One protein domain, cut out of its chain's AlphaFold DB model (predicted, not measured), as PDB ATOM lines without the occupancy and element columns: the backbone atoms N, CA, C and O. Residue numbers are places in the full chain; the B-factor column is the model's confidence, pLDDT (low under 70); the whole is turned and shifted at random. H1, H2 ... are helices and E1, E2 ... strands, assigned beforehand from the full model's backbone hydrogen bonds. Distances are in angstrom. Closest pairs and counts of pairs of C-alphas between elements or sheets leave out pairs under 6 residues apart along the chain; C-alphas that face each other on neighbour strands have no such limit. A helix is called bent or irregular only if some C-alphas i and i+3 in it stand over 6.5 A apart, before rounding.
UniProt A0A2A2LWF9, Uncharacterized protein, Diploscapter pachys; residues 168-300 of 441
ATOM      1  N   TRP A 168      46.992 -15.073  -8.584       72.12
ATOM      2  CA  TRP A 168      46.536 -15.422  -7.223       72.12
ATOM      3  C   TRP A 168      47.458 -16.432  -6.546       72.12
ATOM      4  O   TRP A 168      47.738 -16.297  -5.358       72.12
ATOM      5  N   GLN A 169      47.996 -17.395  -7.299       74.06
ATOM      6  CA  GLN A 169      48.946 -18.370  -6.762       74.06
ATOM      7  C   GLN A 169      50.256 -17.708  -6.294       74.06
ATOM      8  O   GLN A 169      50.815 -18.115  -5.279       74.06
ATOM      9  N   GLN A 170      50.712 -16.667  -7.003       70.50
ATOM     10  CA  GLN A 170      51.909 -15.888  -6.658       70.50
ATOM     11  C   GLN A 170      51.660 -14.924  -5.491       70.50
ATOM     12  O   GLN A 170      52.536 -14.734  -4.659       70.50
ATOM     13  N   TRP A 171      50.467 -14.329  -5.411       67.88
ATOM     14  CA  TRP A 171      50.057 -13.493  -4.278       67.88
ATOM     15  C   TRP A 171      49.912 -14.308  -2.987       67.88
ATOM     16  O   TRP A 171      50.361 -13.874  -1.923       67.88
ATOM     17  N   ALA A 172      49.302 -15.493  -3.090       71.69
ATOM     18  CA  ALA A 172      49.114 -16.391  -1.965       71.69
ATOM     19  C   ALA A 172      50.454 -16.902  -1.429       71.69
ATOM     20  O   ALA A 172      50.636 -16.896  -0.222       71.69
ATOM     21  N   ASP A 173      51.378 -17.339  -2.296       71.81
ATOM     22  CA  ASP A 173      52.735 -17.815  -1.942       71.81
ATOM     23  C   ASP A 173      52.782 -18.853  -0.791       71.81
ATOM     24  O   ASP A 173      53.751 -18.969  -0.048       71.81
ATOM     25  N   SER A 174      51.688 -19.603  -0.603       68.06
ATOM     26  CA  SER A 174      51.428 -20.465   0.570       68.06
ATOM     27  C   SER A 174      51.467 -19.764   1.944       68.06
ATOM     28  O   SER A 174      51.521 -20.422   2.983       68.06
ATOM     29  N   ASP A 175      51.377 -18.436   1.962       80.38
ATOM     30  CA  ASP A 175      51.323 -17.573   3.139       80.38
ATOM     31  C   ASP A 175      49.917 -17.592   3.761       80.38
ATOM     32  O   ASP A 175      48.996 -16.876   3.354       80.38
ATOM     33  N   LEU A 176      49.743 -18.459   4.759       83.31
ATOM     34  CA  LEU A 176      48.474 -18.619   5.465       83.31
ATOM     35  C   LEU A 176      48.045 -17.345   6.218       83.31
ATOM     36  O   LEU A 176      46.846 -17.101   6.333       83.31
ATOM     37  N   ASP A 177      48.979 -16.515   6.689       78.31
ATOM     38  CA  ASP A 177      48.647 -15.255   7.362       78.31
ATOM     39  C   ASP A 177      47.982 -14.268   6.383       78.31
ATOM     40  O   ASP A 177      46.941 -13.693   6.712       78.31
ATOM     41  N   LYS A 178      48.486 -14.143   5.141       76.94
ATOM     42  CA  LYS A 178      47.805 -13.369   4.076       76.94
ATOM     43  C   LYS A 178      46.406 -13.909   3.764       76.94
ATOM     44  O   LYS A 178      45.468 -13.129   3.596       76.94
ATOM     45  N   LEU A 179      46.258 -15.234   3.684       83.19
ATOM     46  CA  LEU A 179      44.974 -15.880   3.386       83.19
ATOM     47  C   LEU A 179      43.948 -15.700   4.516       83.19
ATOM     48  O   LEU A 179      42.754 -15.602   4.243       83.19
ATOM     49  N   LEU A 180      44.385 -15.607   5.774       85.38
ATOM     50  CA  LEU A 180      43.505 -15.302   6.906       85.38
ATOM     51  C   LEU A 180      43.202 -13.796   7.029       85.38
ATOM     52  O   LEU A 180      42.098 -13.431   7.434       85.38
ATOM     53  N   GLU A 181      44.106 -12.903   6.611       81.19
ATOM     54  CA  GLU A 181      43.838 -11.454   6.554       81.19
ATOM     55  C   GLU A 181      42.653 -11.121   5.621       81.19
ATOM     56  O   GLU A 181      41.887 -10.205   5.917       81.19
ATOM     57  N   PHE A 182      42.412 -11.914   4.565       81.19
ATOM     58  CA  PHE A 182      41.176 -11.836   3.765       81.19
ATOM     59  C   PHE A 182      39.921 -11.892   4.653       81.19
ATOM     60  O   PHE A 182      39.024 -11.062   4.512       81.19
ATOM     61  N   TYR A 183      39.878 -12.811   5.621       84.31
ATOM     62  CA  TYR A 183      38.749 -12.949   6.540       84.31
ATOM     63  C   TYR A 183      38.659 -11.840   7.584       84.31
ATOM     64  O   TYR A 183      37.556 -11.454   7.973       84.31
ATOM     65  N   TYR A 184      39.795 -11.274   7.992       79.88
ATOM     66  CA  TYR A 184      39.791 -10.051   8.790       79.88
ATOM     67  C   TYR A 184      39.121  -8.901   8.023       79.88
ATOM     68  O   TYR A 184      38.264  -8.220   8.582       79.88
ATOM     69  N   LEU A 185      39.429  -8.736   6.732       69.38
ATOM     70  CA  LEU A 185      38.792  -7.734   5.874       69.38
ATOM     71  C   LEU A 185      37.298  -8.024   5.642       69.38
ATOM     72  O   LEU A 185      36.492  -7.101   5.756       69.38
ATOM     73  N   ARG A 186      36.898  -9.286   5.413       77.94
ATOM     74  CA  ARG A 186      35.472  -9.679   5.337       77.94
ATOM     75  C   ARG A 186      34.701  -9.234   6.581       77.94
ATOM     76  O   ARG A 186      33.660  -8.597   6.449       77.94
ATOM     77  N   TRP A 187      35.246  -9.487   7.773       75.62
ATOM     78  CA  TRP A 187      34.662  -9.035   9.042       75.62
ATOM     79  C   TRP A 187      34.670  -7.508   9.222       75.62
ATOM     80  O   TRP A 187      33.778  -6.960   9.860       75.62
ATOM     81  N   LYS A 188      35.615  -6.776   8.620       69.75
ATOM     82  CA  LYS A 188      35.565  -5.301   8.559       69.75
ATOM     83  C   LYS A 188      34.573  -4.749   7.528       69.75
ATOM     84  O   LYS A 188      34.580  -3.548   7.274       69.75
ATOM     85  N   GLY A 189      33.709  -5.592   6.959       58.97
ATOM     86  CA  GLY A 189      32.648  -5.194   6.032       58.97
ATOM     87  C   GLY A 189      33.093  -5.062   4.573       58.97
ATOM     88  O   GLY A 189      32.292  -4.661   3.730       58.97
ATOM     89  N   PHE A 190      34.340  -5.414   4.238       59.31
ATOM     90  CA  PHE A 190      34.826  -5.355   2.857       59.31
ATOM     91  C   PHE A 190      34.228  -6.498   2.031       59.31
ATOM     92  O   PHE A 190      34.373  -7.675   2.375       59.31
ATOM     93  N   SER A 191      33.556  -6.165   0.928       56.69
ATOM     94  CA  SER A 191      32.984  -7.136  -0.007       56.69
ATOM     95  C   SER A 191      34.032  -7.716  -0.961       56.69
ATOM     96  O   SER A 191      35.043  -7.089  -1.280       56.69
ATOM     97  N   VAL A 192      33.785  -8.936  -1.440       61.47
ATOM     98  CA  VAL A 192      34.655  -9.582  -2.427       61.47
ATOM     99  C   VAL A 192      34.315  -9.049  -3.820       61.47
ATOM    100  O   VAL A 192      33.235  -9.317  -4.338       61.47
ATOM    101  N   GLY A 193      35.240  -8.317  -4.448       50.53
ATOM    102  CA  GLY A 193      35.045  -7.780  -5.805       50.53
ATOM    103  C   GLY A 193      35.027  -8.839  -6.920       50.53
ATOM    104  O   GLY A 193      34.559  -8.562  -8.020       50.53
ATOM    105  N   ASN A 194      35.515 -10.053  -6.645       64.38
ATOM    106  CA  ASN A 194      35.524 -11.189  -7.569       64.38
ATOM    107  C   ASN A 194      35.053 -12.457  -6.838       64.38
ATOM    108  O   ASN A 194      35.744 -12.955  -5.950       64.38
ATOM    109  N   SER A 195      33.903 -13.008  -7.232       70.25
ATOM    110  CA  SER A 195      33.281 -14.169  -6.577       70.25
ATOM    111  C   SER A 195      34.120 -15.453  -6.601       70.25
ATOM    112  O   SER A 195      33.886 -16.332  -5.777       70.25
ATOM    113  N   ALA A 196      35.119 -15.570  -7.483       74.12
ATOM    114  CA  ALA A 196      36.030 -16.716  -7.518       74.12
ATOM    115  C   ALA A 196      37.198 -16.617  -6.511       74.12
ATOM    116  O   ALA A 196      37.859 -17.624  -6.254       74.12
ATOM    117  N   LEU A 197      37.435 -15.448  -5.894       75.75
ATOM    118  CA  LEU A 197      38.534 -15.259  -4.937       75.75
ATOM    119  C   LEU A 197      38.301 -16.019  -3.623       75.75
ATOM    120  O   LEU A 197      39.225 -16.643  -3.112       75.75
ATOM    121  N   GLN A 198      37.076 -16.010  -3.088       82.81
ATOM    122  CA  GLN A 198      36.750 -16.729  -1.849       82.81
ATOM    123  C   GLN A 198      36.951 -18.255  -1.996       82.81
ATOM    124  O   GLN A 198      37.663 -18.819  -1.167       82.81
ATOM    125  N   PRO A 199      36.438 -18.938  -3.047       86.06
ATOM    126  CA  PRO A 199      36.787 -20.333  -3.324       86.06
ATOM    127  C   PRO A 199      38.297 -20.587  -3.390       86.06
ATOM    128  O   PRO A 199      38.780 -21.519  -2.756       86.06
ATOM    129  N   PHE A 200      39.061 -19.733  -4.085       85.50
ATOM    130  CA  PHE A 200      40.519 -19.862  -4.157       85.50
ATOM    131  C   PHE A 200      41.193 -19.755  -2.776       85.50
ATOM    132  O   PHE A 200      42.084 -20.548  -2.461       85.50
ATOM    133  N   VAL A 201      40.773 -18.798  -1.942       86.25
ATOM    134  CA  VAL A 201      41.295 -18.625  -0.577       86.25
ATOM    135  C   VAL A 201      40.974 -19.857   0.275       86.25
ATOM    136  O   VAL A 201      41.881 -20.402   0.904       86.25
ATOM    137  N   ASN A 202      39.736 -20.357   0.226       89.44
ATOM    138  CA  ASN A 202      39.305 -21.557   0.951       89.44
ATOM    139  C   ASN A 202      40.142 -22.784   0.595       89.44
ATOM    140  O   ASN A 202      40.640 -23.475   1.483       89.44
ATOM    141  N   ASP A 203      40.331 -23.016  -0.701       87.81
ATOM    142  CA  ASP A 203      41.134 -24.106  -1.245       87.81
ATOM    143  C   ASP A 203      42.586 -24.067  -0.755       87.81
ATOM    144  O   ASP A 203      43.178 -25.109  -0.469       87.81
ATOM    145  N   ASN A 204      43.186 -22.875  -0.678       86.19
ATOM    146  CA  ASN A 204      44.574 -22.715  -0.247       86.19
ATOM    147  C   ASN A 204      44.719 -22.787   1.281       86.19
ATOM    148  O   ASN A 204      45.689 -23.378   1.751       86.19
ATOM    149  N   ILE A 205      43.745 -22.290   2.053       87.62
ATOM    150  CA  ILE A 205      43.669 -22.528   3.506       87.62
ATOM    151  C   ILE A 205      43.507 -24.028   3.787       87.62
ATOM    152  O   ILE A 205      44.153 -24.550   4.695       87.62
ATOM    153  N   GLU A 206      42.698 -24.751   3.000       84.94
ATOM    154  CA  GLU A 206      42.503 -26.189   3.210       84.94
ATOM    155  C   GLU A 206      43.766 -27.021   2.905       84.94
ATOM    156  O   GLU A 206      44.002 -28.056   3.543       84.94
ATOM    157  N   LYS A 207      44.592 -26.565   1.956       83.75
ATOM    158  CA  LYS A 207      45.862 -27.205   1.577       83.75
ATOM    159  C   LYS A 207      46.997 -26.857   2.548       83.75
ATOM    160  O   LYS A 207      47.755 -27.745   2.929       83.75
ATOM    161  N   ASN A 208      47.081 -25.603   2.997       80.44
ATOM    162  CA  ASN A 208      48.190 -25.075   3.796       80.44
ATOM    163  C   ASN A 208      47.772 -24.804   5.249       80.44
ATOM    164  O   ASN A 208      47.710 -23.657   5.682       80.44
ATOM    165  N   PHE A 209      47.486 -25.852   6.029       80.19
ATOM    166  CA  PHE A 209      47.118 -25.704   7.443       80.19
ATOM    167  C   PHE A 209      48.312 -25.400   8.357       80.19
ATOM    168  O   PHE A 209      49.281 -26.153   8.408       80.19
ATOM    169  N   GLY A 210      48.167 -24.371   9.197       84.94
ATOM    170  CA  GLY A 210      49.088 -24.059  10.288       84.94
ATOM    171  C   GLY A 210      48.335 -23.770  11.584       84.94
ATOM    172  O   GLY A 210      47.817 -22.668  11.757       84.94
ATOM    173  N   LYS A 211      48.308 -24.733  12.520       87.75
ATOM    174  CA  LYS A 211      47.654 -24.588  13.841       87.75
ATOM    175  C   LYS A 211      48.089 -23.303  14.550       87.75
ATOM    176  O   LYS A 211      47.248 -22.524  14.991       87.75
ATOM    177  N   LYS A 212      49.405 -23.053  14.580       88.00
ATOM    178  CA  LYS A 212      50.007 -21.869  15.205       88.00
ATOM    179  C   LYS A 212      49.456 -20.564  14.624       88.00
ATOM    180  O   LYS A 212      49.039 -19.680  15.369       88.00
ATOM    181  N   THR A 213      49.422 -20.468  13.299       89.00
ATOM    182  CA  THR A 213      48.923 -19.308  12.553       89.00
ATOM    183  C   THR A 213      47.423 -19.099  12.770       89.00
ATOM    184  O   THR A 213      47.013 -18.002  13.131       89.00
ATOM    185  N   ILE A 214      46.609 -20.155  12.675       90.94
ATOM    186  CA  ILE A 214      45.152 -20.092  12.892       90.94
ATOM    187  C   ILE A 214      44.809 -19.637  14.316       90.94
ATOM    188  O   ILE A 214      43.982 -18.742  14.497       90.94
ATOM    189  N   GLN A 215      45.465 -20.206  15.333       91.62
ATOM    190  CA  GLN A 215      45.244 -19.810  16.725       91.62
ATOM    191  C   GLN A 215      45.730 -18.374  16.994       91.62
ATOM    192  O   GLN A 215      45.046 -17.628  17.696       91.62
ATOM    193  N   THR A 216      46.855 -17.955  16.393       90.56
ATOM    194  CA  THR A 216      47.357 -16.565  16.468       90.56
ATOM    195  C   THR A 216      46.363 -15.592  15.846       90.56
ATOM    196  O   THR A 216      45.945 -14.644  16.506       90.56
ATOM    197  N   PHE A 217      45.909 -15.864  14.620       91.94
ATOM    198  CA  PHE A 217      44.893 -15.075  13.932       91.94
ATOM    199  C   PHE A 217      43.620 -14.929  14.773       91.94
ATOM    200  O   PHE A 217      43.164 -13.811  15.013       91.94
ATOM    201  N   TYR A 218      43.067 -16.037  15.276       92.56
ATOM    202  CA  TYR A 218      41.827 -15.986  16.044       92.56
ATOM    203  C   TYR A 218      41.998 -15.220  17.365       92.56
ATOM    204  O   TYR A 218      41.199 -14.335  17.674       92.56
ATOM    205  N   CYS A 219      43.074 -15.485  18.113       92.88
ATOM    206  CA  CYS A 219      43.353 -14.781  19.361       92.88
ATOM    207  C   CYS A 219      43.600 -13.279  19.143       92.88
ATOM    208  O   CYS A 219      42.939 -12.446  19.761       92.88
ATOM    209  N   GLU A 220      44.530 -12.907  18.263       88.19
ATOM    210  CA  GLU A 220      44.996 -11.522  18.143       88.19
ATOM    211  C   GLU A 220      44.086 -10.650  17.273       88.19
ATOM    212  O   GLU A 220      43.907  -9.467  17.569       88.19
ATOM    213  N   ARG A 221      43.495 -11.201  16.203       85.81
ATOM    214  CA  ARG A 221      42.669 -10.423  15.264       85.81
ATOM    215  C   ARG A 221      41.192 -10.434  15.618       85.81
ATOM    216  O   ARG A 221      40.578  -9.371  15.560       85.81
ATOM    217  N   ILE A 222      40.636 -11.590  15.991       89.31
ATOM    218  CA  ILE A 222      39.203 -11.717  16.297       89.31
ATOM    219  C   ILE A 222      38.930 -11.368  17.764       89.31
ATOM    220  O   ILE A 222      38.154 -10.457  18.042       89.31
ATOM    221  N   LEU A 223      39.619 -12.022  18.707       88.75
ATOM    222  CA  LEU A 223      39.420 -11.796  20.147       88.75
ATOM    223  C   LEU A 223      40.175 -10.572  20.707       88.75
ATOM    224  O   LEU A 223      40.026 -10.256  21.887       88.75
ATOM    225  N   LYS A 224      40.991  -9.886  19.889       85.19
ATOM    226  CA  LYS A 224      41.874  -8.761  20.281       85.19
ATOM    227  C   LYS A 224      42.831  -9.086  21.446       85.19
ATOM    228  O   LYS A 224      43.262  -8.188  22.173       85.19
ATOM    229  N   GLY A 225      43.134 -10.366  21.643       85.88
ATOM    230  CA  GLY A 225      43.945 -10.885  22.735       85.88
ATOM    231  C   GLY A 225      45.449 -10.815  22.491       85.88
ATOM    232  O   GLY A 225      45.933 -10.185  21.552       85.88
ATOM    233  N   ILE A 226      46.195 -11.486  23.369       87.75
ATOM    234  CA  ILE A 226      47.637 -11.727  23.245       87.75
ATOM    235  C   ILE A 226      47.872 -13.226  23.392       87.75
ATOM    236  O   ILE A 226      47.538 -13.810  24.432       87.75
ATOM    237  N   ILE A 227      48.457 -13.842  22.365       89.62
ATOM    238  CA  ILE A 227      48.702 -15.280  22.369       89.62
ATOM    239  C   ILE A 227      49.960 -15.640  23.168       89.62
ATOM    240  O   ILE A 227      51.024 -15.031  23.043       89.62
ATOM    241  N   GLY A 228      49.829 -16.654  24.014       87.81
ATOM    242  CA  GLY A 228      50.881 -17.209  24.841       87.81
ATOM    243  C   GLY A 228      51.173 -18.651  24.456       87.81
ATOM    244  O   GLY A 228      50.431 -19.560  24.822       87.81
ATOM    245  N   TRP A 229      52.302 -18.845  23.775       82.56
ATOM    246  CA  TRP A 229      52.909 -20.153  23.524       82.56
ATOM    247  C   TRP A 229      53.766 -20.577  24.726       82.56
ATOM    248  O   TRP A 229      54.548 -19.768  25.238       82.56
ATOM    249  N   ALA A 230      53.644 -21.830  25.165       68.94
ATOM    250  CA  ALA A 230      54.362 -22.391  26.316       68.94
ATOM    251  C   ALA A 230      55.286 -23.580  25.943       68.94
ATOM    252  O   ALA A 230      55.598 -24.416  26.786       68.94
ATOM    253  N   GLY A 231      55.732 -23.648  24.682       59.00
ATOM    254  CA  GLY A 231      56.500 -24.761  24.100       59.00
ATOM    255  C   GLY A 231      55.844 -25.305  22.824       59.00
ATOM    256  O   GLY A 231      54.741 -24.878  22.480       59.00
ATOM    257  N   GLU A 232      56.508 -26.232  22.125       54.69
ATOM    258  CA  GLU A 232      56.003 -26.805  20.861       54.69
ATOM    259  C   GLU A 232      54.733 -27.656  21.057       54.69
ATOM    260  O   GLU A 232      53.794 -27.518  20.277       54.69
ATOM    261  N   ASP A 233      54.642 -28.415  22.157       56.75
ATOM    262  CA  ASP A 233      53.512 -29.312  22.479       56.75
ATOM    263  C   ASP A 233      52.531 -28.743  23.530       56.75
ATOM    264  O   ASP A 233      51.792 -29.474  24.190       56.75
ATOM    265  N   SER A 234      52.566 -27.432  23.767       59.84
ATOM    266  CA  SER A 234      51.944 -26.810  24.948       59.84
ATOM    267  C   SER A 234      50.512 -26.294  24.750       59.84
ATOM    268  O   SER A 234      50.073 -26.021  23.630       59.84
ATOM    269  N   THR A 235      49.795 -26.084  25.862       67.50
ATOM    270  CA  THR A 235      48.499 -25.393  25.859       67.50
ATOM    271  C   THR A 235      48.649 -23.975  25.311       67.50
ATOM    272  O   THR A 235      49.472 -23.177  25.763       67.50
ATOM    273  N   THR A 236      47.838 -23.653  24.305       86.56
ATOM    274  CA  THR A 236      47.831 -22.325  23.692       86.56
ATOM    275  C   THR A 236      46.945 -21.414  24.522       86.56
ATOM    276  O   THR A 236      45.740 -21.626  24.591       86.56
ATOM    277  N   THR A 237      47.526 -20.397  25.151       91.12
ATOM    278  CA  THR A 237      46.765 -19.455  25.987       91.12
ATOM    279  C   THR A 237      46.444 -18.188  25.202       91.12
ATOM    280  O   THR A 237      47.311 -17.644  24.523       91.12
ATOM    281  N   CYS A 238      45.218 -17.680  25.292       93.75
ATOM    282  CA  CYS A 238      44.845 -16.378  24.747       93.75
ATOM    283  C   CYS A 238      44.435 -15.456  25.893       93.75
ATOM    284  O   CYS A 238      43.379 -15.626  26.501       93.75
ATOM    285  N   HIS A 239      45.289 -14.485  26.206       91.62
ATOM    286  CA  HIS A 239      45.011 -13.503  27.247       91.62
ATOM    287  C   HIS A 239      44.110 -12.427  26.651       91.62
ATOM    288  O   HIS A 239      44.509 -11.774  25.686       91.62
ATOM    289  N   ILE A 240      42.917 -12.233  27.206       89.94
ATOM    290  CA  ILE A 240      41.905 -11.308  26.682       89.94
ATOM    291  C   ILE A 240      41.375 -10.406  27.791       89.94
ATOM    292  O   ILE A 240      41.146 -10.848  28.917       89.94
ATOM    293  N   VAL A 241      41.152  -9.130  27.478       82.56
ATOM    294  CA  VAL A 241      40.307  -8.287  28.332       82.56
ATOM    295  C   VAL A 241      38.873  -8.795  28.203       82.56
ATOM    296  O   VAL A 241      38.468  -9.205  27.118       82.56
ATOM    297  N   PHE A 242      38.110  -8.811  29.299       84.50
ATOM    298  CA  PHE A 242      36.707  -9.220  29.240       84.50
ATOM    299  C   PHE A 242      35.930  -8.281  28.294       84.50
ATOM    300  O   PHE A 242      35.828  -7.092  28.606       84.50
ATOM    301  N   PRO A 243      35.414  -8.777  27.152       79.94
ATOM    302  CA  PRO A 243      34.853  -7.926  26.108       79.94
ATOM    303  C   PRO A 243      33.548  -7.287  26.578       79.94
ATOM    304  O   PRO A 243      32.755  -7.933  27.270       79.94
ATOM    305  N   ASP A 244      33.293  -6.042  26.182       76.44
ATOM    306  CA  ASP A 244      32.014  -5.377  26.459       76.44
ATOM    307  C   ASP A 244      30.858  -5.920  25.578       76.44
ATOM    308  O   ASP A 244      31.022  -6.878  24.820       76.44
ATOM    309  N   ASN A 245      29.649  -5.354  25.699       71.75
ATOM    310  CA  ASN A 245      28.506  -5.777  24.875       71.75
ATOM    311  C   ASN A 245      28.773  -5.634  23.366       71.75
ATOM    312  O   ASN A 245      28.439  -6.535  22.601       71.75
ATOM    313  N   TYR A 246      29.371  -4.521  22.941       76.19
ATOM    314  CA  TYR A 246      29.653  -4.239  21.536       76.19
ATOM    315  C   TYR A 246      30.745  -5.172  21.000       76.19
ATOM    316  O   TYR A 246      30.602  -5.744  19.921       76.19
ATOM    317  N   GLU A 247      31.802  -5.405  21.780       75.19
ATOM    318  CA  GLU A 247      32.867  -6.334  21.403       75.19
ATOM    319  C   GLU A 247      32.380  -7.783  21.319       75.19
ATOM    320  O   GLU A 247      32.770  -8.494  20.393       75.19
ATOM    321  N   ARG A 248      31.476  -8.218  22.210       81.25
ATOM    322  CA  ARG A 248      30.836  -9.541  22.107       81.25
ATOM    323  C   ARG A 248      30.013  -9.694  20.829       81.25
ATOM    324  O   ARG A 248      30.119 -10.737  20.186       81.25
ATOM    325  N   HIS A 249      29.247  -8.675  20.433       75.94
ATOM    326  CA  HIS A 249      28.530  -8.689  19.153       75.94
ATOM    327  C   HIS A 249      29.497  -8.775  17.963       75.94
ATOM    328  O   HIS A 249      29.319  -9.634  17.103       75.94
ATOM    329  N   ALA A 250      30.562  -7.969  17.954       74.94
ATOM    330  CA  ALA A 250      31.548  -7.980  16.875       74.94
ATOM    331  C   ALA A 250      32.312  -9.319  16.767       74.94
ATOM    332  O   ALA A 250      32.614  -9.767  15.663       74.94
ATOM    333  N   ILE A 251      32.601  -9.988  17.892       85.88
ATOM    334  CA  ILE A 251      33.201 -11.336  17.910       85.88
ATOM    335  C   ILE A 251      32.214 -12.389  17.379       85.88
ATOM    336  O   ILE A 251      32.622 -13.297  16.653       85.88
ATOM    337  N   ALA A 252      30.924 -12.277  17.714       86.44
ATOM    338  CA  ALA A 252      29.895 -13.189  17.216       86.44
ATOM    339  C   ALA A 252      29.723 -13.072  15.690       86.44
ATOM    340  O   ALA A 252      29.734 -14.091  15.004       86.44
ATOM    341  N   GLU A 253      29.668 -11.846  15.165       83.81
ATOM    342  CA  GLU A 253      29.629 -11.544  13.726       83.81
ATOM    343  C   GLU A 253      30.858 -12.101  12.987       83.81
ATOM    344  O   GLU A 253      30.726 -12.789  11.975       83.81
ATOM    345  N   ALA A 254      32.066 -11.886  13.526       87.19
ATOM    346  CA  ALA A 254      33.291 -12.453  12.959       87.19
ATOM    347  C   ALA A 254      33.229 -13.984  12.863       87.19
ATOM    348  O   ALA A 254      33.615 -14.571  11.850       87.19
ATOM    349  N   LYS A 255      32.733 -14.636  13.922       89.75
ATOM    350  CA  LYS A 255      32.576 -16.089  13.967       89.75
ATOM    351  C   LYS A 255      31.523 -16.575  12.969       89.75
ATOM    352  O   LYS A 255      31.735 -17.614  12.347       89.75
ATOM    353  N   GLU A 256      30.416 -15.856  12.806       89.94
ATOM    354  CA  GLU A 256      29.380 -16.175  11.820       89.94
ATOM    355  C   GLU A 256      29.940 -16.120  10.393       89.94
ATOM    356  O   GLU A 256      29.827 -17.105   9.663       89.94
ATOM    357  N   ILE A 257      30.637 -15.037  10.031       87.50
ATOM    358  CA  ILE A 257      31.306 -14.887   8.728       87.50
ATOM    359  C   ILE A 257      32.288 -16.038   8.493       87.50
ATOM    360  O   ILE A 257      32.198 -16.721   7.475       87.50
ATOM    361  N   LEU A 258      33.184 -16.309   9.450       90.38
ATOM    362  CA  LEU A 258      34.147 -17.412   9.357       90.38
ATOM    363  C   LEU A 258      33.452 -18.774   9.193       90.38
ATOM    364  O   LEU A 258      33.851 -19.564   8.342       90.38
ATOM    365  N   THR A 259      32.396 -19.044   9.964       91.31
ATOM    366  CA  THR A 259      31.655 -20.316   9.910       91.31
ATOM    367  C   THR A 259      30.963 -20.498   8.558       91.31
ATOM    368  O   THR A 259      31.076 -21.563   7.950       91.31
ATOM    369  N   ASN A 260      30.283 -19.457   8.072       89.69
ATOM    370  CA  ASN A 260      29.503 -19.495   6.837       89.69
ATOM    371  C   ASN A 260      30.400 -19.541   5.590       89.69
ATOM    372  O   ASN A 260      30.111 -20.279   4.650       89.69
ATOM    373  N   GLU A 261      31.500 -18.782   5.571       89.75
ATOM    374  CA  GLU A 261      32.330 -18.617   4.374       89.75
ATOM    375  C   GLU A 261      33.447 -19.654   4.217       89.75
ATOM    376  O   GLU A 261      33.799 -19.954   3.074       89.75
ATOM    377  N   LEU A 262      33.984 -20.217   5.311       88.88
ATOM    378  CA  LEU A 262      34.919 -21.359   5.279       88.88
ATOM    379  C   LEU A 262      34.191 -22.715   5.318       88.88
ATOM    380  O   LEU A 262      34.782 -23.744   4.981       88.88
ATOM    381  N   GLY A 263      32.931 -22.747   5.771       87.69
ATOM    382  CA  GLY A 263      32.033 -23.904   5.728       87.69
ATOM    383  C   GLY A 263      32.624 -25.204   6.291       87.69
ATOM    384  O   GLY A 263      32.792 -25.388   7.503       87.69
ATOM    385  N   THR A 264      32.933 -26.158   5.408       84.12
ATOM    386  CA  THR A 264      33.489 -27.463   5.804       84.12
ATOM    387  C   THR A 264      34.890 -27.366   6.401       84.12
ATOM    388  O   THR A 264      35.218 -28.157   7.284       84.12
ATOM    389  N   SER A 265      35.703 -26.399   5.972       83.50
ATOM    390  CA  SER A 265      37.055 -26.189   6.508       83.50
ATOM    391  C   SER A 265      37.011 -25.624   7.928       83.50
ATOM    392  O   SER A 265      37.834 -26.002   8.768       83.50
ATOM    393  N   TRP A 266      35.997 -24.801   8.232       86.19
ATOM    394  CA  TRP A 266      35.723 -24.356   9.599       86.19
ATOM    395  C   TRP A 266      35.384 -25.538  10.510       86.19
ATOM    396  O   TRP A 266      36.116 -25.844  11.454       86.19
ATOM    397  N   SER A 267      34.293 -26.235  10.187       83.56
ATOM    398  CA  SER A 267      33.705 -27.281  11.032       83.56
ATOM    399  C   SER A 267      34.603 -28.506  11.241       83.56
ATOM    400  O   SER A 267      34.596 -29.072  12.330       83.56
ATOM    401  N   LYS A 268      35.392 -28.917  10.237       82.00
ATOM    402  CA  LYS A 268      36.220 -30.136  10.317       82.00
ATOM    403  C   LYS A 268      37.601 -29.949  10.951       82.00
ATOM    404  O   LYS A 268      38.194 -30.948  11.347       82.00
ATOM    405  N   LYS A 269      38.160 -28.732  10.953       83.62
ATOM    406  CA  LYS A 269      39.579 -28.501  11.303       83.62
ATOM    407  C   LYS A 269      39.823 -27.232  12.120       83.62
ATOM    408  O   LYS A 269      40.510 -27.293  13.132       83.62
ATOM    409  N   ILE A 270      39.293 -26.084  11.695       86.62
ATOM    410  CA  ILE A 270      39.606 -24.798  12.348       86.62
ATOM    411  C   ILE A 270      38.918 -24.694  13.715       86.62
ATOM    412  O   ILE A 270      39.551 -24.265  14.677       86.62
ATOM    413  N   ASN A 271      37.661 -25.136  13.828       88.56
ATOM    414  CA  ASN A 271      36.909 -25.040  15.079       88.56
ATOM    415  C   ASN A 271      37.590 -25.816  16.222       88.56
ATOM    416  O   ASN A 271      37.741 -25.265  17.306       88.56
ATOM    417  N   SER A 272      38.083 -27.039  15.982       88.44
ATOM    418  CA  SER A 272      38.794 -27.806  17.018       88.44
ATOM    419  C   SER A 272      40.110 -27.143  17.439       88.44
ATOM    420  O   SER A 272      40.404 -27.079  18.626       88.44
ATOM    421  N   MET A 273      40.870 -26.567  16.495       88.00
ATOM    422  CA  MET A 273      42.087 -25.809  16.826       88.00
ATOM    423  C   MET A 273      41.786 -24.566  17.677       88.00
ATOM    424  O   MET A 273      42.621 -24.167  18.484       88.00
ATOM    425  N   ILE A 274      40.618 -23.944  17.503       89.44
ATOM    426  CA  ILE A 274      40.175 -22.803  18.314       89.44
ATOM    427  C   ILE A 274      39.681 -23.257  19.693       89.44
ATOM    428  O   ILE A 274      40.013 -22.613  20.684       89.44
ATOM    429  N   ASP A 275      38.950 -24.372  19.779       88.25
ATOM    430  CA  ASP A 275      38.479 -24.936  21.054       88.25
ATOM    431  C   ASP A 275      39.642 -25.405  21.960       88.25
ATOM    432  O   ASP A 275      39.500 -25.439  23.182       88.25
ATOM    433  N   GLU A 276      40.811 -25.707  21.384       88.50
ATOM    434  CA  GLU A 276      42.067 -25.973  22.108       88.50
ATOM    435  C   GLU A 276      42.745 -24.715  22.701       88.50
ATOM    436  O   GLU A 276      43.757 -24.838  23.399       88.50
ATOM    437  N   ILE A 277      42.241 -23.504  22.427       90.19
ATOM    438  CA  ILE A 277      42.768 -22.263  23.011       90.19
ATOM    439  C   ILE A 277      42.183 -22.062  24.417       90.19
ATOM    440  O   ILE A 277      40.975 -21.921  24.601       90.19
ATOM    441  N   GLU A 278      43.050 -21.945  25.421       89.56
ATOM    442  CA  GLU A 278      42.662 -21.566  26.780       89.56
ATOM    443  C   GLU A 278      42.528 -20.038  26.884       89.56
ATOM    444  O   GLU A 278      43.518 -19.301  26.858       89.56
ATOM    445  N   ALA A 279      41.294 -19.537  26.989       89.12
ATOM    446  CA  ALA A 279      41.031 -18.111  27.174       89.12
ATOM    447  C   ALA A 279      41.243 -17.684  28.636       89.12
ATOM    448  O   ALA A 279      40.544 -18.140  29.542       89.12
ATOM    449  N   ILE A 280      42.180 -16.759  28.855       91.00
ATOM    450  CA  ILE A 280      42.513 -16.207  30.172       91.00
ATOM    451  C   ILE A 280      42.017 -14.764  30.232       91.00
ATOM    452  O   ILE A 280      42.598 -13.863  29.622       91.00
ATOM    453  N   TYR A 281      40.944 -14.539  30.990       90.81
ATOM    454  CA  TYR A 281      40.390 -13.205  31.202       90.81
ATOM    455  C   TYR A 281      41.271 -12.388  32.151       90.81
ATOM    456  O   TYR A 281      41.569 -12.811  33.268       90.81
ATOM    457  N   VAL A 282      41.666 -11.194  31.711       85.56
ATOM    458  CA  VAL A 282      42.532 -10.272  32.454       85.56
ATOM    459  C   VAL A 282      41.935  -8.867  32.513       85.56
ATOM    460  O   VAL A 282      41.173  -8.444  31.646       85.56
ATOM    461  N   THR A 283      42.299  -8.100  33.538       82.88
ATOM    462  CA  THR A 283      41.990  -6.662  33.592       82.88
ATOM    463  C   THR A 283      42.843  -5.875  32.591       82.88
ATOM    464  O   THR A 283      43.925  -6.313  32.198       82.88
ATOM    465  N   ASN A 284      42.414  -4.659  32.235       75.62
ATOM    466  CA  ASN A 284      43.184  -3.753  31.370       75.62
ATOM    467  C   ASN A 284      44.639  -3.542  31.847       75.62
ATOM    468  O   ASN A 284      45.558  -3.503  31.029       75.62
ATOM    469  N   SER A 285      44.875  -3.440  33.161       72.25
ATOM    470  CA  SER A 285      46.226  -3.257  33.713       72.25
ATOM    471  C   SER A 285      47.090  -4.514  33.560       72.25
ATOM    472  O   SER A 285      48.248  -4.418  33.151       72.25
ATOM    473  N   GLN A 286      46.525  -5.696  33.819       77.44
ATOM    474  CA  GLN A 286      47.193  -6.985  33.607       77.44
ATOM    475  C   GLN A 286      47.475  -7.239  32.121       77.44
ATOM    476  O   GLN A 286      48.557  -7.707  31.780       77.44
ATOM    477  N   PHE A 287      46.561  -6.870  31.220       78.75
ATOM    478  CA  PHE A 287      46.745  -7.008  29.773       78.75
ATOM    479  C   PHE A 287      47.958  -6.213  29.257       78.75
ATOM    480  O   PHE A 287      48.746  -6.724  28.462       78.75
ATOM    481  N   VAL A 288      48.184  -4.998  29.776       77.06
ATOM    482  CA  VAL A 288      49.399  -4.212  29.480       77.06
ATOM    483  C   VAL A 288      50.663  -4.907  30.007       77.06
ATOM    484  O   VAL A 288      51.669  -4.961  29.301       77.06
ATOM    485  N   GLN A 289      50.624  -5.492  31.208       76.88
ATOM    486  CA  GLN A 289      51.760  -6.247  31.759       76.88
ATOM    487  C   GLN A 289      52.077  -7.497  30.923       76.88
ATOM    488  O   GLN A 289      53.242  -7.754  30.620       76.88
ATOM    489  N   VAL A 290      51.047  -8.239  30.499       81.75
ATOM    490  CA  VAL A 290      51.161  -9.384  29.585       81.75
ATOM    491  C   VAL A 290      51.790  -8.941  28.262       81.75
ATOM    492  O   VAL A 290      52.795  -9.521  27.853       81.75
ATOM    493  N   ARG A 291      51.287  -7.867  27.635       81.44
ATOM    494  CA  ARG A 291      51.849  -7.316  26.388       81.44
ATOM    495  C   ARG A 291      53.335  -7.001  26.524       81.44
ATOM    496  O   ARG A 291      54.131  -7.453  25.706       81.44
ATOM    497  N   ASN A 292      53.716  -6.281  27.577       78.06
ATOM    498  CA  ASN A 292      55.106  -5.890  27.812       78.06
ATOM    499  C   ASN A 292      56.009  -7.112  28.064       78.06
ATOM    500  O   ASN A 292      57.132  -7.162  27.568       78.06
ATOM    501  N   LYS A 293      55.511  -8.135  28.774       82.00
ATOM    502  CA  LYS A 293      56.224  -9.403  29.000       82.00
ATOM    503  C   LYS A 293      56.505 -10.149  27.692       82.00
ATOM    504  O   LYS A 293      57.621 -10.632  27.507       82.00
ATOM    505  N   TYR A 294      55.528 -10.245  26.789       76.44
ATOM    506  CA  TYR A 294      55.724 -10.914  25.498       76.44
ATOM    507  C   TYR A 294      56.575 -10.079  24.528       76.44
ATOM    508  O   TYR A 294      57.441 -10.651  23.875       76.44
ATOM    509  N   ALA A 295      56.442  -8.748  24.518       73.19
ATOM    510  CA  ALA A 295      57.307  -7.859  23.733       73.19
ATOM    511  C   ALA A 295      58.785  -7.913  24.173       73.19
ATOM    512  O   ALA A 295      59.690  -7.895  23.340       73.19
ATOM    513  N   ASN A 296      59.052  -8.030  25.478       59.31
ATOM    514  CA  ASN A 296      60.421  -8.147  25.983       59.31
ATOM    515  C   ASN A 296      61.067  -9.494  25.620       59.31
ATOM    516  O   ASN A 296      62.254  -9.518  25.306       59.31
ATOM    517  N   ARG A 297      60.294 -10.590  25.556       58.78
ATOM    518  CA  ARG A 297      60.789 -11.892  25.067       58.78
ATOM    519  C   ARG A 297      61.255 -11.837  23.610       58.78
ATOM    520  O   ARG A 297      62.219 -12.513  23.266       58.78
ATOM    521  N   THR A 298      60.616 -11.026  22.766       52.53
ATOM    522  CA  THR A 298      61.060 -10.807  21.379       52.53
ATOM    523  C   THR A 298      62.369 -10.016  21.305       52.53
ATOM    524  O   THR A 298      63.156 -10.228  20.388       52.53
ATOM    525  N   ASN A 299      62.635  -9.142  22.282       36.72
ATOM    526  CA  ASN A 299      63.866  -8.348  22.353       36.72
ATOM    527  C   ASN A 299      65.048  -9.124  22.961       36.72
ATOM    528  O   ASN A 299      66.176  -8.971  22.499       36.72
ATOM    529  N   GLU A 300      64.813 -10.001  23.944       40.12
ATOM    530  CA  GLU A 300      65.854 -10.871  24.528       40.12
ATOM    531  C   GLU A 300      66.377 -11.942  23.548       40.12
ATOM    532  O   GLU A 300      67.452 -12.501  23.762       40.12
TER     533      GLU A 300
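This is residues 168 to 300 of the 441 residues of an uncharacterized protein of Diploscapter pachys (UniProt A0A2A2LWF9). A small three-stranded sheet, E1, E2 and E3, is covered on one face by H7 and on the other by H4, which sits in the middle of the domain; beyond H4 lie H2 and then H3, with little H1 at the far end. H5 and H6 form a V that leads out from E2 past H2 and H4 and back to E3, and the last residues of H7, 295 to 300, stick out. The printed part has 133 residues, with seven named helices and three named strands in the order H1 H2 H3 H4 E1 E2 H5 H6 E3 H7; the class is mostly helix, and the mixed sheet runs E1 E2 E3. The whole is compact, with a radius of gyration of the C-alphas of 15.6 A, and spans 44 by 35 by 26 A.

Look first for the sheet: E1 is residues 226 to 228, E2 is residues 236 to 241, 16.6 A long, and E3 is residues 277 to 282, 15.3 A long. Find C-alpha 236 at (47.831, -22.325, 23.692), where E2 begins. H4, residues 211 to 222, is 15.6 A long, and H7, residues 284 to 300, runs 24.7 A to C-alpha 300 at (65.854, -10.871, 24.528). H5, residues 245 to 262, is the longest helix by residues and measures 25.8 A; H6, residues 264 to 275, measures 16.2 A and is irregular, with C-alphas 268 and 271 7.0 A apart. H2 is residues 176 to 187, 17.2 A long, and H3 is residues 197 to 207, 15.5 A long. Find C-alpha 168 at (46.536, -15.422, -7.223), where H1, residues 168 to 172, begins.

Begin at E2, the inner strand. E1 and E2 are a hairpin, antiparallel at 152 degrees, with N 228 and O 237 2.8 A apart, within hydrogen-bond range. E3 is parallel to E2 at 31 degrees, with N 278 and O 236 2.8 A apart, also within that range. E2, H5 H6 and E3 make a strand-helix-strand unit, two parallel neighbour strands with helices between, and its crossover is right-handed. The sheet has helices on both faces, three layers: H4 has a height over the sheet of 9.0 A, over E1 and E2, and runs along the strands, at 3 degrees to E2 on the local plane. H7, on the opposite face, has a height of 9.8 A and runs slantwise to the strands, at 55 degrees to E1 on the local plane. Moving outward, look at the hub H2, which touches H4 at a shallow tilt of 27 degrees, the same way, with the C-alphas of Asp 177 and Thr 213 closest at 6.6 A. With residues 183 to 187 alone H2 touches H5, where the C-alphas of Trp 187 and Ala 254 are closest at 5.4 A. H2 and H3 are a helical hairpin, at a steep tilt of 42 degrees, opposite ways, with the C-alphas of Leu 179 and Val 201 closest at 6.1 A. H6 touches H4 with residues 270 to 274 alone, about perpendicular at 80 degrees; the C-alphas of Gln 215 and Ile 274 are closest at 6.1 A. H5 and H6 only just touch, and only at the corner, with 3 pairs of C-alphas within 8 A, the closest being Thr 259 and Trp 266 at 5.7 A. H1 is close to H2 but not clearly touching, the C-alphas of Ala 172 and Leu 179 being closest at 6.8 A. H7 is apart from H2, H3, H5 and H6, among others. In H1, H3, H4, H5 and H7 every O i to N i+4 pair is within hydrogen-bond range, against 7 of 8 in H2 and 5 of 8 in H6.

The two C-alphas farthest apart, those of Ser 195 and Glu 300, are 45.2 A apart. The printed part has no cut and no long link; H2 to H3 and E1 to E2 are short links, the others tight. Mean pLDDT of the printed part is 79.9, and the residues under 70 include 188 to 194, 230 to 235 and 296 to 300.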